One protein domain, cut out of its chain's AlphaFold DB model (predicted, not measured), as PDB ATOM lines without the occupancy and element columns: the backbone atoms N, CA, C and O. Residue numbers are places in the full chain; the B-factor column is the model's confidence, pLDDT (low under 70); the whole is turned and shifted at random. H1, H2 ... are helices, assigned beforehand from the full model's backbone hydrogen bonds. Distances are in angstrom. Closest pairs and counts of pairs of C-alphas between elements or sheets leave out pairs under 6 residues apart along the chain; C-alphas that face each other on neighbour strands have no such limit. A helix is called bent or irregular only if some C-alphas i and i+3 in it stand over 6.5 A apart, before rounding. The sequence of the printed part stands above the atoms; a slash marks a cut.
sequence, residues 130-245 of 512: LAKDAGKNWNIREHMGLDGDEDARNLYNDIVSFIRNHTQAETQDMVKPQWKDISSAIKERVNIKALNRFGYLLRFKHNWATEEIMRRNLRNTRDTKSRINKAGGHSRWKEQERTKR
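This is residues 130 to 245 of the 512 residues of an uncharacterized protein of Ceratobasidium theobromae (UniProt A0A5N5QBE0). The long helix H5 is a shaft; the hairpin of H2 and H3 packs across its residues 207 to 217, and H6 turns off its last end as a corner. The printed part has 116 residues with six named helices, H1 to H6, and no named strand: all helix. It is only just compact, close to loose, with radius of gyration of the C-alphas 16.0 A and spans of 43 by 34 by 30 A.

H2, residues 150 to 169, and H3, residues 184 to 197, form a helical hairpin, closest C-alphas His 166 and Val 190, 6.3 A. H2 touches H5, residues 205 to 230, at a steep tilt of 68 degrees, closest C-alphas Arg 164 and Asn 217, 6.2 A. H6, residues 234 to 245, touches H5 only at the corner, closest C-alphas Ile 228 and His 234, 5.4 A. O i to N i+4 pairs are within hydrogen-bond range throughout H2, H3 and H6, and 20 of 22 in H5; H4, residues 199 to 203, has 0 of 1, but 2 of 2 O i to N i+3.

H1, residues 140 to 143, begins at C-alpha 140 (-44.870, 19.023, 39.335). H2 is 28.3 A long, and H5, irregular with C-alphas 206 and 209 8.6 A apart, 38.9 A. H6 ends at C-alpha 245 (-67.786, 5.272, 34.445).

The printed part has no cut, the H2 to H3 link is long, and no printed residue is under 70 in pLDDT.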
ATOM      1  N   LEU A 130     -33.503  16.831  40.240       91.62
ATOM      2  CA  LEU A 130     -32.724  15.868  39.469       91.62
ATOM      3  C   LEU A 130     -33.547  14.596  39.242       91.62
ATOM      4  O   LEU A 130     -34.254  14.104  40.120       91.62
ATOM      5  N   ALA A 131     -33.419  14.016  38.047       87.62
ATOM      6  CA  ALA A 131     -34.190  12.834  37.653       87.62
ATOM      7  C   ALA A 131     -33.861  11.568  38.473       87.62
ATOM      8  O   ALA A 131     -34.618  10.599  38.411       87.62
ATOM      9  N   LYS A 132     -32.741  11.569  39.212       89.12
ATOM     10  CA  LYS A 132     -32.368  10.505  40.153       89.12
ATOM     11  C   LYS A 132     -33.261  10.517  41.395       89.12
ATOM     12  O   LYS A 132     -33.726   9.459  41.799       89.12
ATOM     13  N   ASP A 133     -33.536  11.704  41.927       88.81
ATOM     14  CA  ASP A 133     -34.173  11.877  43.235       88.81
ATOM     15  C   ASP A 133     -35.701  11.885  43.097       88.81
ATOM     16  O   ASP A 133     -36.413  11.239  43.857       88.81
ATOM     17  N   ALA A 134     -36.210  12.560  42.062       87.12
ATOM     18  CA  ALA A 134     -37.644  12.687  41.802       87.12
ATOM     19  C   ALA A 134     -38.212  11.551  40.914       87.12
ATOM     20  O   ALA A 134     -39.425  11.376  40.768       87.12
ATOM     21  N   GLY A 135     -37.339  10.762  40.281       90.69
ATOM     22  CA  GLY A 135     -37.720   9.677  39.379       90.69
ATOM     23  C   GLY A 135     -38.389  10.135  38.072       90.69
ATOM     24  O   GLY A 135     -38.436  11.310  37.708       90.69
ATOM     25  N   LYS A 136     -38.917   9.171  37.305       86.56
ATOM     26  CA  LYS A 136     -39.419   9.405  35.933       86.56
ATOM     27  C   LYS A 136     -40.761  10.155  35.862       86.56
ATOM     28  O   LYS A 136     -41.046  10.783  34.843       86.56
ATOM     29  N   ASN A 137     -41.571  10.076  36.920       86.44
ATOM     30  CA  ASN A 137     -42.966  10.535  36.963       86.44
ATOM     31  C   ASN A 137     -43.251  11.477  38.152       86.44
ATOM     32  O   ASN A 137     -44.349  11.453  38.698       86.44
ATOM     33  N   TRP A 138     -42.277  12.300  38.549       93.00
ATOM     34  CA  TRP A 138     -42.403  13.257  39.656       93.00
ATOM     35  C   TRP A 138     -43.637  14.165  39.566       93.00
ATOM     36  O   TRP A 138     -44.085  14.537  38.471       93.00
ATOM     37  N   ASN A 139     -44.181  14.566  40.712       94.94
ATOM     38  CA  ASN A 139     -45.328  15.464  40.778       94.94
ATOM     39  C   ASN A 139     -44.867  16.926  40.613       94.94
ATOM     40  O   ASN A 139     -44.159  17.454  41.466       94.94
ATOM     41  N   ILE A 140     -45.252  17.606  39.519       95.94
ATOM     42  CA  ILE A 140     -44.870  19.023  39.335       95.94
ATOM     43  C   ILE A 140     -45.441  19.872  40.467       95.94
ATOM     44  O   ILE A 140     -44.744  20.751  40.957       95.94
ATOM     45  N   ARG A 141     -46.683  19.609  40.888       96.88
ATOM     46  CA  ARG A 141     -47.376  20.402  41.904       96.88
ATOM     47  C   ARG A 141     -46.611  20.404  43.232       96.88
ATOM     48  O   ARG A 141     -46.365  21.467  43.790       96.88
ATOM     49  N   GLU A 142     -46.160  19.232  43.664       96.31
ATOM     50  CA  GLU A 142     -45.317  19.027  44.848       96.31
ATOM     51  C   GLU A 142     -43.980  19.774  44.744       96.31
ATOM     52  O   GLU A 142     -43.672  20.604  45.593       96.31
ATOM     53  N   HIS A 143     -43.231  19.591  43.650       95.81
ATOM     54  CA  HIS A 143     -41.958  20.298  43.440       95.81
ATOM     55  C   HIS A 143     -42.112  21.807  43.169       95.81
ATOM     56  O   HIS A 143     -41.143  22.557  43.286       95.81
ATOM     57  N   MET A 144     -43.315  22.274  42.824       97.00
ATOM     58  CA  MET A 144     -43.669  23.695  42.804       97.00
ATOM     59  C   MET A 144     -44.052  24.234  44.191       97.00
ATOM     60  O   MET A 144     -44.240  25.442  44.315       97.00
ATOM     61  N   GLY A 145     -44.169  23.386  45.216       95.69
ATOM     62  CA  GLY A 145     -44.640  23.761  46.550       95.69
ATOM     63  C   GLY A 145     -46.139  24.069  46.612       95.69
ATOM     64  O   GLY A 145     -46.548  24.849  47.461       95.69
ATOM     65  N   LEU A 146     -46.945  23.504  45.703       96.44
ATOM     66  CA  LEU A 146     -48.368  23.829  45.522       96.44
ATOM     67  C   LEU A 146     -49.328  22.646  45.786       96.44
ATOM     68  O   LEU A 146     -50.449  22.628  45.280       96.44
ATOM     69  N   ASP A 147     -48.894  21.613  46.517       94.56
ATOM     70  CA  ASP A 147     -49.711  20.406  46.781       94.56
ATOM     71  C   ASP A 147     -50.584  20.498  48.051       94.56
ATOM     72  O   ASP A 147     -51.458  19.654  48.273       94.56
ATOM     73  N   GLY A 148     -50.367  21.550  48.848       94.06
ATOM     74  CA  GLY A 148     -50.972  21.788  50.159       94.06
ATOM     75  C   GLY A 148     -52.447  22.192  50.122       94.06
ATOM     76  O   GLY A 148     -53.317  21.359  49.864       94.06
ATOM     77  N   ASP A 149     -52.721  23.447  50.468       95.00
ATOM     78  CA  ASP A 149     -54.067  23.997  50.633       95.00
ATOM     79  C   ASP A 149     -54.831  24.159  49.305       95.00
ATOM     80  O   ASP A 149     -54.318  23.932  48.204       95.00
ATOM     81  N   GLU A 150     -56.115  24.495  49.415       96.38
ATOM     82  CA  GLU A 150     -56.984  24.670  48.251       96.38
ATOM     83  C   GLU A 150     -56.559  25.874  47.395       96.38
ATOM     84  O   GLU A 150     -56.518  25.751  46.171       96.38
ATOM     85  N   ASP A 151     -56.109  26.971  48.016       95.12
ATOM     86  CA  ASP A 151     -55.547  28.143  47.330       95.12
ATOM     87  C   ASP A 151     -54.319  27.777  46.476       95.12
ATOM     88  O   ASP A 151     -54.282  28.100  45.285       95.12
ATOM     89  N   ALA A 152     -53.338  27.037  47.011       95.56
ATOM     90  CA  ALA A 152     -52.173  26.616  46.230       95.56
ATOM     91  C   ALA A 152     -52.534  25.613  45.123       95.56
ATOM     92  O   ALA A 152     -51.989  25.678  44.013       95.56
ATOM     93  N   ARG A 153     -53.487  24.706  45.380       96.25
ATOM     94  CA  ARG A 153     -53.998  23.767  44.366       96.25
ATOM     95  C   ARG A 153     -54.711  24.496  43.233       96.25
ATOM     96  O   ARG A 153     -54.511  24.120  42.075       96.25
ATOM     97  N   ASN A 154     -55.493  25.526  43.545       97.38
ATOM     98  CA  ASN A 154     -56.177  26.374  42.574       97.38
ATOM     99  C   ASN A 154     -55.167  27.192  41.762       97.38
ATOM    100  O   ASN A 154     -55.160  27.074  40.538       97.38
ATOM    101  N   LEU A 155     -54.203  27.851  42.414       96.94
ATOM    102  CA  LEU A 155     -53.094  28.541  41.744       96.94
ATOM    103  C   LEU A 155     -52.328  27.616  40.780       96.94
ATOM    104  O   LEU A 155     -52.021  28.003  39.651       96.94
ATOM    105  N   TYR A 156     -52.049  26.370  41.176       98.19
ATOM    106  CA  TYR A 156     -51.444  25.382  40.279       98.19
ATOM    107  C   TYR A 156     -52.345  25.048  39.080       98.19
ATOM    108  O   TYR A 156     -51.857  24.941  37.952       98.19
ATOM    109  N   ASN A 157     -53.648  24.862  39.305       98.12
ATOM    110  CA  ASN A 157     -54.604  24.553  38.242       98.12
ATOM    111  C   ASN A 157     -54.731  25.714  37.242       98.12
ATOM    112  O   ASN A 157     -54.785  25.458  36.035       98.12
ATOM    113  N   ASP A 158     -54.701  26.961  37.714       98.31
ATOM    114  CA  ASP A 158     -54.737  28.172  36.890       98.31
ATOM    115  C   ASP A 158     -53.470  28.313  36.046       98.31
ATOM    116  O   ASP A 158     -53.552  28.458  34.823       98.31
ATOM    117  N   ILE A 159     -52.296  28.166  36.671       98.44
ATOM    118  CA  ILE A 159     -50.994  28.139  35.991       98.44
ATOM    119  C   ILE A 159     -50.989  27.069  34.890       98.44
ATOM    120  O   ILE A 159     -50.650  27.351  33.737       98.44
ATOM    121  N   VAL A 160     -51.399  25.836  35.211       98.38
ATOM    122  CA  VAL A 160     -51.440  24.727  34.243       98.38
ATOM    123  C   VAL A 160     -52.428  25.000  33.115       98.38
ATOM    124  O   VAL A 160     -52.105  24.722  31.959       98.38
ATOM    125  N   SER A 161     -53.610  25.539  33.416       98.31
ATOM    126  CA  SER A 161     -54.648  25.827  32.420       98.31
ATOM    127  C   SER A 161     -54.216  26.942  31.469       98.31
ATOM    128  O   SER A 161     -54.308  26.779  30.253       98.31
ATOM    129  N   PHE A 162     -53.642  28.023  31.995       98.69
ATOM    130  CA  PHE A 162     -53.109  29.130  31.205       98.69
ATOM    131  C   PHE A 162     -51.964  28.685  30.284       98.69
ATOM    132  O   PHE A 162     -52.025  28.897  29.071       98.69
ATOM    133  N   ILE A 163     -50.946  28.005  30.832       98.56
ATOM    134  CA  ILE A 163     -49.815  27.492  30.042       98.56
ATOM    135  C   ILE A 163     -50.320  26.504  28.991       98.56
ATOM    136  O   ILE A 163     -49.868  26.540  27.845       98.56
ATOM    137  N   ARG A 164     -51.277  25.635  29.341       98.19
ATOM    138  CA  ARG A 164     -51.887  24.688  28.402       98.19
ATOM    139  C   ARG A 164     -52.555  25.400  27.232       98.19
ATOM    140  O   ARG A 164     -52.279  25.018  26.094       98.19
ATOM    141  N   ASN A 165     -53.386  26.401  27.504       98.12
ATOM    142  CA  ASN A 165     -54.133  27.139  26.488       98.12
ATOM    143  C   ASN A 165     -53.176  27.894  25.554       98.12
ATOM    144  O   ASN A 165     -53.252  27.722  24.340       98.12
ATOM    145  N   HIS A 166     -52.195  28.623  26.099       98.31
ATOM    146  CA  HIS A 166     -51.196  29.313  25.276       98.31
ATOM    147  C   HIS A 166     -50.289  28.358  24.492       98.31
ATOM    148  O   HIS A 166     -49.998  28.630  23.332       98.31
ATOM    149  N   THR A 167     -49.901  27.211  25.060       98.06
ATOM    150  CA  THR A 167     -49.168  26.179  24.303       98.06
ATOM    151  C   THR A 167     -50.001  25.663  23.133       98.06
ATOM    152  O   THR A 167     -49.455  25.419  22.064       98.06
ATOM    153  N   GLN A 168     -51.309  25.463  23.325       96.75
ATOM    154  CA  GLN A 168     -52.189  24.968  22.267       96.75
ATOM    155  C   GLN A 168     -52.390  26.009  21.161       96.75
ATOM    156  O   GLN A 168     -52.254  25.642  20.001       96.75
ATOM    157  N   ALA A 169     -52.606  27.282  21.505       97.50
ATOM    158  CA  ALA A 169     -52.706  28.369  20.529       97.50
ATOM    159  C   ALA A 169     -51.413  28.522  19.704       97.50
ATOM    160  O   ALA A 169     -51.449  28.508  18.482       97.50
ATOM    161  N   GLU A 170     -50.247  28.560  20.359       97.69
ATOM    162  CA  GLU A 170     -48.942  28.721  19.692       97.69
ATOM    163  C   GLU A 170     -48.468  27.459  18.935       97.69
ATOM    164  O   GLU A 170     -47.417  27.487  18.296       97.69
ATOM    165  N   THR A 171     -49.191  26.333  19.021       96.75
ATOM    166  CA  THR A 171     -48.866  25.087  18.294       96.75
ATOM    167  C   THR A 171     -50.037  24.531  17.479       96.75
ATOM    168  O   THR A 171     -49.985  23.379  17.043       96.75
ATOM    169  N   GLN A 172     -51.084  25.333  17.253       96.19
ATOM    170  CA  GLN A 172     -52.293  24.910  16.536       96.19
ATOM    171  C   GLN A 172     -51.996  24.501  15.084       96.19
ATOM    172  O   GLN A 172     -52.498  23.476  14.624       96.19
ATOM    173  N   ASP A 173     -51.101  25.237  14.419       96.44
ATOM    174  CA  ASP A 173     -50.717  25.037  13.015       96.44
ATOM    175  C   ASP A 173     -49.705  23.889  12.833       96.44
ATOM    176  O   ASP A 173     -49.375  23.487  11.718       96.44
ATOM    177  N   MET A 174     -49.196  23.321  13.934       95.38
ATOM    178  CA  MET A 174     -48.213  22.240  13.897       95.38
ATOM    179  C   MET A 174     -48.891  20.867  13.788       95.38
ATOM    180  O   MET A 174     -49.706  20.461  14.623       95.38
ATOM    181  N   VAL A 175     -48.467  20.059  12.816       93.31
ATOM    182  CA  VAL A 175     -48.944  18.675  12.687       93.31
ATOM    183  C   VAL A 175     -48.310  17.791  13.770       93.31
ATOM    184  O   VAL A 175     -47.186  17.320  13.638       93.31
ATOM    185  N   LYS A 176     -49.075  17.504  14.835       92.62
ATOM    186  CA  LYS A 176     -48.697  16.608  15.958       92.62
ATOM    187  C   LYS A 176     -47.418  17.070  16.709       92.62
ATOM    188  O   LYS A 176     -46.483  16.274  16.832       92.62
ATOM    189  N   PRO A 177     -47.384  18.296  17.268       94.50
ATOM    190  CA  PRO A 177     -46.177  18.896  17.843       94.50
ATOM    191  C   PRO A 177     -45.557  18.036  18.953       94.50
ATOM    192  O   PRO A 177     -46.229  17.665  19.921       94.50
ATOM    193  N   GLN A 178     -44.257  17.749  18.846       95.75
ATOM    194  CA  GLN A 178     -43.460  17.159  19.921       95.75
ATOM    195  C   GLN A 178     -42.560  18.226  20.556       95.75
ATOM    196  O   GLN A 178     -42.206  19.227  19.943       95.75
ATOM    197  N   TRP A 179     -42.123  17.999  21.799       97.12
ATOM    198  CA  TRP A 179     -41.292  18.954  22.554       97.12
ATOM    199  C   TRP A 179     -39.992  19.386  21.839       97.12
ATOM    200  O   TRP A 179     -39.506  20.502  22.043       97.12
ATOM    201  N   LYS A 180     -39.434  18.489  21.016       97.00
ATOM    202  CA  LYS A 180     -38.228  18.726  20.212       97.00
ATOM    203  C   LYS A 180     -38.490  19.635  18.998       97.00
ATOM    204  O   LYS A 180     -37.574  20.329  18.584       97.00
ATOM    205  N   ASP A 181     -39.719  19.641  18.476       95.62
ATOM    206  CA  ASP A 181     -40.105  20.380  17.264       95.62
ATOM    207  C   ASP A 181     -40.503  21.831  17.592       95.62
ATOM    208  O   ASP A 181     -40.494  22.700  16.727       95.62
ATOM    209  N   ILE A 182     -40.854  22.111  18.853       97.25
ATOM    210  CA  ILE A 182     -41.184  23.465  19.306       97.25
ATOM    211  C   ILE A 182     -39.910  24.310  19.374       97.25
ATOM    212  O   ILE A 182     -38.996  24.015  20.152       97.25
ATOM    213  N   SER A 183     -39.886  25.397  18.606       97.88
ATOM    214  CA  SER A 183     -38.783  26.358  18.584       97.88
ATOM    215  C   SER A 183     -38.578  27.048  19.939       97.88
ATOM    216  O   SER A 183     -39.504  27.192  20.744       97.88
ATOM    217  N   SER A 184     -37.352  27.509  20.194       97.50
ATOM    218  CA  SER A 184     -37.030  28.285  21.399       97.50
ATOM    219  C   SER A 184     -37.888  29.550  21.511       97.50
ATOM    220  O   SER A 184     -38.357  29.857  22.599       97.50
ATOM    221  N   ALA A 185     -38.201  30.202  20.385       97.75
ATOM    222  CA  ALA A 185     -39.062  31.383  20.343       97.75
ATOM    223  C   ALA A 185     -40.501  31.107  20.825       97.75
ATOM    224  O   ALA A 185     -41.063  31.915  21.559       97.75
ATOM    225  N   ILE A 186     -41.105  29.959  20.476       97.69
ATOM    226  CA  ILE A 186     -42.435  29.585  21.003       97.69
ATOM    227  C   ILE A 186     -42.362  29.339  22.518       97.69
ATOM    228  O   ILE A 186     -43.216  29.814  23.266       97.69
ATOM    229  N   LYS A 187     -41.327  28.624  22.986       98.00
ATOM    230  CA  LYS A 187     -41.096  28.375  24.423       98.00
ATOM    231  C   LYS A 187     -40.953  29.690  25.189       98.00
ATOM    232  O   LYS A 187     -41.584  29.869  26.224       98.00
ATOM    233  N   GLU A 188     -40.175  30.623  24.653       97.94
ATOM    234  CA  GLU A 188     -39.952  31.947  25.228       97.94
ATOM    235  C   GLU A 188     -41.229  32.798  25.268       97.94
ATOM    236  O   GLU A 188     -41.566  33.308  26.334       97.94
ATOM    237  N   ARG A 189     -42.012  32.870  24.181       98.19
ATOM    238  CA  ARG A 189     -43.299  33.595  24.181       98.19
ATOM    239  C   ARG A 189     -44.279  33.057  25.223       98.19
ATOM    240  O   ARG A 189     -44.893  33.847  25.939       98.19
ATOM    241  N   VAL A 190     -44.416  31.732  25.341       98.25
ATOM    242  CA  VAL A 190     -45.279  31.114  26.368       98.25
ATOM    243  C   VAL A 190     -44.730  31.380  27.773       98.25
ATOM    244  O   VAL A 190     -45.508  31.717  28.665       98.25
ATOM    245  N   ASN A 191     -43.409  31.306  27.972       97.94
ATOM    246  CA  ASN A 191     -42.762  31.634  29.244       97.94
ATOM    247  C   ASN A 191     -43.010  33.091  29.664       97.94
ATOM    248  O   ASN A 191     -43.416  33.316  30.799       97.94
ATOM    249  N   ILE A 192     -42.819  34.066  28.768       97.12
ATOM    250  CA  ILE A 192     -43.038  35.495  29.047       97.12
ATOM    251  C   ILE A 192     -44.508  35.750  29.402       97.12
ATOM    252  O   ILE A 192     -44.792  36.346  30.438       97.12
ATOM    253  N   LYS A 193     -45.454  35.232  28.603       97.88
ATOM    254  CA  LYS A 193     -46.898  35.339  28.891       97.88
ATOM    255  C   LYS A 193     -47.246  34.746  30.264       97.88
ATOM    256  O   LYS A 193     -48.010  35.347  31.013       97.88
ATOM    257  N   ALA A 194     -46.665  33.596  30.615       98.06
ATOM    258  CA  ALA A 194     -46.905  32.933  31.896       98.06
ATOM    259  C   ALA A 194     -46.284  33.686  33.084       98.06
ATOM    260  O   ALA A 194     -46.947  33.825  34.106       98.06
ATOM    261  N   LEU A 195     -45.062  34.207  32.950       96.50
ATOM    262  CA  LEU A 195     -44.392  35.008  33.984       96.50
ATOM    263  C   LEU A 195     -45.130  36.326  34.249       96.50
ATOM    264  O   LEU A 195     -45.334  36.680  35.407       96.50
ATOM    265  N   ASN A 196     -45.590  37.003  33.193       95.69
ATOM    266  CA  ASN A 196     -46.359  38.244  33.305       95.69
ATOM    267  C   ASN A 196     -47.716  38.033  33.997       95.69
ATOM    268  O   ASN A 196     -48.178  38.920  34.707       95.69
ATOM    269  N   ARG A 197     -48.362  36.870  33.806       96.62
ATOM    270  CA  ARG A 197     -49.636  36.540  34.472       96.62
ATOM    271  C   ARG A 197     -49.450  35.983  35.885       96.62
ATOM    272  O   ARG A 197     -50.281  36.246  36.747       96.62
ATOM    273  N   PHE A 198     -48.390  35.212  36.122       96.88
ATOM    274  CA  PHE A 198     -48.123  34.536  37.389       96.88
ATOM    275  C   PHE A 198     -46.691  34.811  37.851       96.88
ATOM    276  O   PHE A 198     -45.778  34.018  37.601       96.88
ATOM    277  N   GLY A 199     -46.509  35.892  38.615       96.38
ATOM    278  CA  GLY A 199     -45.217  36.247  39.215       96.38
ATOM    279  C   GLY A 199     -44.582  35.111  40.028       96.38
ATOM    280  O   GLY A 199     -43.359  34.987  40.056       96.38
ATOM    281  N   TYR A 200     -45.395  34.201  40.586       97.38
ATOM    282  CA  TYR A 200     -44.936  32.972  41.247       97.38
ATOM    283  C   TYR A 200     -43.968  32.131  40.395       97.38
ATOM    284  O   TYR A 200     -43.048  31.507  40.923       97.38
ATOM    285  N   LEU A 201     -44.109  32.142  39.065       98.00
ATOM    286  CA  LEU A 201     -43.242  31.375  38.169       98.00
ATOM    287  C   LEU A 201     -41.787  31.882  38.138       98.00
ATOM    288  O   LEU A 201     -40.884  31.103  37.820       98.00
ATOM    289  N   LEU A 202     -41.519  33.123  38.570       97.31
ATOM    290  CA  LEU A 202     -40.153  33.625  38.781       97.31
ATOM    291  C   LEU A 202     -39.395  32.839  39.856       97.31
ATOM    292  O   LEU A 202     -38.164  32.899  39.890       97.31
ATOM    293  N   ARG A 203     -40.075  32.036  40.677       97.38
ATOM    294  CA  ARG A 203     -39.425  31.127  41.620       97.38
ATOM    295  C   ARG A 203     -38.623  30.010  40.934       97.38
ATOM    296  O   ARG A 203     -37.712  29.477  41.549       97.38
ATOM    297  N   PHE A 204     -38.889  29.655  39.673       97.81
ATOM    298  CA  PHE A 204     -38.301  28.456  39.049       97.81
ATOM    299  C   PHE A 204     -37.125  28.771  38.117       97.81
ATOM    300  O   PHE A 204     -37.288  29.398  37.064       97.81
ATOM    301  N   LYS A 205     -35.918  28.318  38.483       96.50
ATOM    302  CA  LYS A 205     -34.681  28.573  37.723       96.50
ATOM    303  C   LYS A 205     -34.813  28.068  36.276       96.50
ATOM    304  O   LYS A 205     -35.342  26.986  36.035       96.50
ATOM    305  N   HIS A 206     -34.379  28.871  35.301       96.12
ATOM    306  CA  HIS A 206     -34.546  28.597  33.860       96.12
ATOM    307  C   HIS A 206     -35.985  28.222  33.425       96.12
ATOM    308  O   HIS A 206     -36.166  27.501  32.449       96.12
ATOM    309  N   ASN A 207     -37.012  28.693  34.145       97.00
ATOM    310  CA  ASN A 207     -38.434  28.468  33.846       97.00
ATOM    311  C   ASN A 207     -38.825  26.977  33.757       97.00
ATOM    312  O   ASN A 207     -39.757  26.611  33.036       97.00
ATOM    313  N   TRP A 208     -38.128  26.101  34.501       97.44
ATOM    314  CA  TRP A 208     -38.281  24.645  34.370       97.44
ATOM    315  C   TRP A 208     -39.719  24.157  34.580       97.44
ATOM    316  O   TRP A 208     -40.123  23.175  33.952       97.44
ATOM    317  N   ALA A 209     -40.488  24.830  35.444       97.94
ATOM    318  CA  ALA A 209     -41.874  24.482  35.745       97.94
ATOM    319  C   ALA A 209     -42.769  24.678  34.515       97.94
ATOM    320  O   ALA A 209     -43.457  23.745  34.100       97.94
ATOM    321  N   THR A 210     -42.681  25.847  33.874       98.31
ATOM    322  CA  THR A 210     -43.412  26.155  32.642       98.31
ATOM    323  C   THR A 210     -43.052  25.170  31.535       98.31
ATOM    324  O   THR A 210     -43.944  24.553  30.954       98.31
ATOM    325  N   GLU A 211     -41.757  24.918  31.309       97.88
ATOM    326  CA  GLU A 211     -41.323  23.935  30.310       97.88
ATOM    327  C   GLU A 211     -41.865  22.522  30.568       97.88
ATOM    328  O   GLU A 211     -42.246  21.824  29.627       97.88
ATOM    329  N   GLU A 212     -41.871  22.055  31.820       97.69
ATOM    330  CA  GLU A 212     -42.358  20.713  32.139       97.69
ATOM    331  C   GLU A 212     -43.883  20.617  31.972       97.69
ATOM    332  O   GLU A 212     -44.374  19.615  31.444       97.69
ATOM    333  N   ILE A 213     -44.632  21.668  32.324       98.19
ATOM    334  CA  ILE A 213     -46.079  21.760  32.072       98.19
ATOM    335  C   ILE A 213     -46.359  21.711  30.561       98.19
ATOM    336  O   ILE A 213     -47.164  20.884  30.119       98.19
ATOM    337  N   MET A 214     -45.640  22.498  29.748       98.25
ATOM    338  CA  MET A 214     -45.723  22.439  28.280       98.25
ATOM    339  C   MET A 214     -45.409  21.025  27.757       98.25
ATOM    340  O   MET A 214     -46.186  20.438  26.998       98.25
ATOM    341  N   ARG A 215     -44.298  20.428  28.207       97.31
ATOM    342  CA  ARG A 215     -43.839  19.084  27.810       97.31
ATOM    343  C   ARG A 215     -44.864  17.995  28.144       97.31
ATOM    344  O   ARG A 215     -45.085  17.097  27.324       97.31
ATOM    345  N   ARG A 216     -45.517  18.070  29.312       96.56
ATOM    346  CA  ARG A 216     -46.600  17.150  29.701       96.56
ATOM    347  C   ARG A 216     -47.875  17.394  28.905       96.56
ATOM    348  O   ARG A 216     -48.474  16.419  28.463       96.56
ATOM    349  N   ASN A 217     -48.261  18.644  28.645       96.75
ATOM    350  CA  ASN A 217     -49.427  18.978  27.818       96.75
ATOM    351  C   ASN A 217     -49.331  18.363  26.408       96.75
ATOM    352  O   ASN A 217     -50.262  17.698  25.951       96.75
ATOM    353  N   LEU A 218     -48.178  18.501  25.750       96.81
ATOM    354  CA  LEU A 218     -47.935  17.955  24.407       96.81
ATOM    355  C   LEU A 218     -47.989  16.423  24.397       96.81
ATOM    356  O   LEU A 218     -48.687  15.826  23.574       96.81
ATOM    357  N   ARG A 219     -47.313  15.780  25.363       96.44
ATOM    358  CA  ARG A 219     -47.350  14.319  25.546       96.44
ATOM    359  C   ARG A 219     -48.783  13.832  25.774       96.44
ATOM    360  O   ARG A 219     -49.248  12.953  25.057       96.44
ATOM    361  N   ASN A 220     -49.509  14.456  26.701       95.38
ATOM    362  CA  ASN A 220     -50.894  14.115  27.018       95.38
ATOM    363  C   ASN A 220     -51.825  14.323  25.816       95.38
ATOM    364  O   ASN A 220     -52.703  13.497  25.577       95.38
ATOM    365  N   THR A 221     -51.624  15.384  25.029       93.56
ATOM    366  CA  THR A 221     -52.394  15.655  23.807       93.56
ATOM    367  C   THR A 221     -52.147  14.574  22.753       93.56
ATOM    368  O   THR A 221     -53.104  13.992  22.240       93.56
ATOM    369  N   ARG A 222     -50.881  14.226  22.485       94.56
ATOM    370  CA  ARG A 222     -50.490  13.127  21.585       94.56
ATOM    371  C   ARG A 222     -51.089  11.788  22.025       94.56
ATOM    372  O   ARG A 222     -51.725  11.102  21.228       94.56
ATOM    373  N   ASP A 223     -50.935  11.439  23.299       94.88
ATOM    374  CA  ASP A 223     -51.370  10.150  23.850       94.88
ATOM    375  C   ASP A 223     -52.907  10.066  23.945       94.88
ATOM    376  O   ASP A 223     -53.493   8.985  23.894       94.88
ATOM    377  N   THR A 224     -53.597  11.206  24.031       93.69
ATOM    378  CA  THR A 224     -55.065  11.284  23.939       93.69
ATOM    379  C   THR A 224     -55.550  11.148  22.498       93.69
ATOM    380  O   THR A 224     -56.438  10.334  22.259       93.69
ATOM    381  N   LYS A 225     -54.926  11.830  21.523       93.56
ATOM    382  CA  LYS A 225     -55.213  11.626  20.088       93.56
ATOM    383  C   LYS A 225     -54.981  10.161  19.678       93.56
ATOM    384  O   LYS A 225     -55.832   9.573  19.023       93.56
ATOM    385  N   SER A 226     -53.900   9.532  20.147       94.50
ATOM    386  CA  SER A 226     -53.625   8.102  19.922       94.50
ATOM    387  C   SER A 226     -54.729   7.188  20.482       94.50
ATOM    388  O   SER A 226     -55.234   6.318  19.772       94.50
ATOM    389  N   ARG A 227     -55.182   7.424  21.724       95.25
ATOM    390  CA  ARG A 227     -56.294   6.668  22.338       95.25
ATOM    391  C   ARG A 227     -57.626   6.864  21.607       95.25
ATOM    392  O   ARG A 227     -58.342   5.887  21.416       95.25
ATOM    393  N   ILE A 228     -57.927   8.086  21.169       95.88
ATOM    394  CA  ILE A 228     -59.115   8.405  20.362       95.88
ATOM    395  C   ILE A 228     -59.082   7.644  19.030       95.88
ATOM    396  O   ILE A 228     -60.061   6.994  18.670       95.88
ATOM    397  N   ASN A 229     -57.947   7.663  18.327       95.44
ATOM    398  CA  ASN A 229     -57.797   6.959  17.055       95.44
ATOM    399  C   ASN A 229     -57.923   5.439  17.243       95.44
ATOM    400  O   ASN A 229     -58.669   4.796  16.510       95.44
ATOM    401  N   LYS A 230     -57.287   4.870  18.280       96.56
ATOM    402  CA  LYS A 230     -57.383   3.437  18.611       96.56
ATOM    403  C   LYS A 230     -58.811   2.986  18.957       96.56
ATOM    404  O   LYS A 230     -59.152   1.833  18.721       96.56
ATOM    405  N   ALA A 231     -59.649   3.873  19.494       95.88
ATOM    406  CA  ALA A 231     -61.059   3.582  19.757       95.88
ATOM    407  C   ALA A 231     -61.952   3.630  18.495       95.88
ATOM    408  O   ALA A 231     -63.132   3.296  18.579       95.88
ATOM    409  N   GLY A 232     -61.423   4.045  17.337       96.44
ATOM    410  CA  GLY A 232     -62.214   4.303  16.131       96.44
ATOM    411  C   GLY A 232     -62.904   5.671  16.145       96.44
ATOM    412  O   GLY A 232     -64.032   5.797  15.674       96.44
ATOM    413  N   GLY A 233     -62.255   6.689  16.716       96.62
ATOM    414  CA  GLY A 233     -62.713   8.079  16.696       96.62
ATOM    415  C   GLY A 233     -63.315   8.576  18.014       96.62
ATOM    416  O   GLY A 233     -63.518   7.832  18.976       96.62
ATOM    417  N   HIS A 234     -63.585   9.884  18.071       95.31
ATOM    418  CA  HIS A 234     -63.922  10.570  19.324       95.31
ATOM    419  C   HIS A 234     -65.256  10.111  19.930       95.31
ATOM    420  O   HIS A 234     -65.353   9.987  21.150       95.31
ATOM    421  N   SER A 235     -66.255   9.801  19.092       95.56
ATOM    422  CA  SER A 235     -67.558   9.295  19.547       95.56
ATOM    423  C   SER A 235     -67.409   7.965  20.300       95.56
ATOM    424  O   SER A 235     -67.748   7.883  21.481       95.56
ATOM    425  N   ARG A 236     -66.766   6.968  19.671       95.81
ATOM    426  CA  ARG A 236     -66.505   5.648  20.271       95.81
ATOM    427  C   ARG A 236     -65.641   5.739  21.530       95.81
ATOM    428  O   ARG A 236     -65.920   5.061  22.515       95.81
ATOM    429  N   TRP A 237     -64.625   6.606  21.544       96.38
ATOM    430  CA  TRP A 237     -63.814   6.839  22.743       96.38
ATOM    431  C   TRP A 237     -64.637   7.408  23.913       96.38
ATOM    432  O   TRP A 237     -64.507   6.949  25.049       96.38
ATOM    433  N   LYS A 238     -65.508   8.385  23.636       95.44
ATOM    434  CA  LYS A 238     -66.383   9.021  24.632       95.44
ATOM    435  C   LYS A 238     -67.442   8.052  25.164       95.44
ATOM    436  O   LYS A 238     -67.727   8.069  26.361       95.44
ATOM    437  N   GLU A 239     -67.979   7.189  24.305       96.00
ATOM    438  CA  GLU A 239     -68.883   6.100  24.679       96.00
ATOM    439  C   GLU A 239     -68.185   5.075  25.588       96.00
ATOM    440  O   GLU A 239     -68.668   4.817  26.688       96.00
ATOM    441  N   GLN A 240     -66.992   4.593  25.218       94.50
ATOM    442  CA  GLN A 240     -66.193   3.689  26.058       94.50
ATOM    443  C   GLN A 240     -65.888   4.286  27.443       94.50
ATOM    444  O   GLN A 240     -66.020   3.601  28.460       94.50
ATOM    445  N   GLU A 241     -65.507   5.567  27.511       94.38
ATOM    446  CA  GLU A 241     -65.300   6.270  28.785       94.38
ATOM    447  C   GLU A 241     -66.592   6.376  29.607       94.38
ATOM    448  O   GLU A 241     -66.560   6.183  30.823       94.38
ATOM    449  N   ARG A 242     -67.739   6.624  28.962       95.88
ATOM    450  CA  ARG A 242     -69.048   6.652  29.626       95.88
ATOM    451  C   ARG A 242     -69.407   5.286  30.214       95.88
ATOM    452  O   ARG A 242     -69.633   5.204  31.420       95.88
ATOM    453  N   THR A 243     -69.377   4.219  29.416       95.50
ATOM    454  CA  THR A 243     -69.669   2.847  29.867       95.50
ATOM    455  C   THR A 243     -68.746   2.428  31.014       95.50
ATOM    456  O   THR A 243     -69.190   1.834  31.995       95.50
ATOM    457  N   LYS A 244     -67.462   2.805  30.957       95.56
ATOM    458  CA  LYS A 244     -66.487   2.540  32.026       95.56
ATOM    459  C   LYS A 244     -66.796   3.290  33.327       95.56
ATOM    460  O   LYS A 244     -66.549   2.750  34.406       95.56
ATOM    461  N   ARG A 245     -67.329   4.516  33.261       93.75
ATOM    462  CA  ARG A 245     -67.786   5.272  34.445       93.75
ATOM    463  C   ARG A 245     -69.060   4.675  35.032       93.75
ATOM    464  O   ARG A 245     -69.133   4.507  36.244       93.75
TER     465      ARG A 245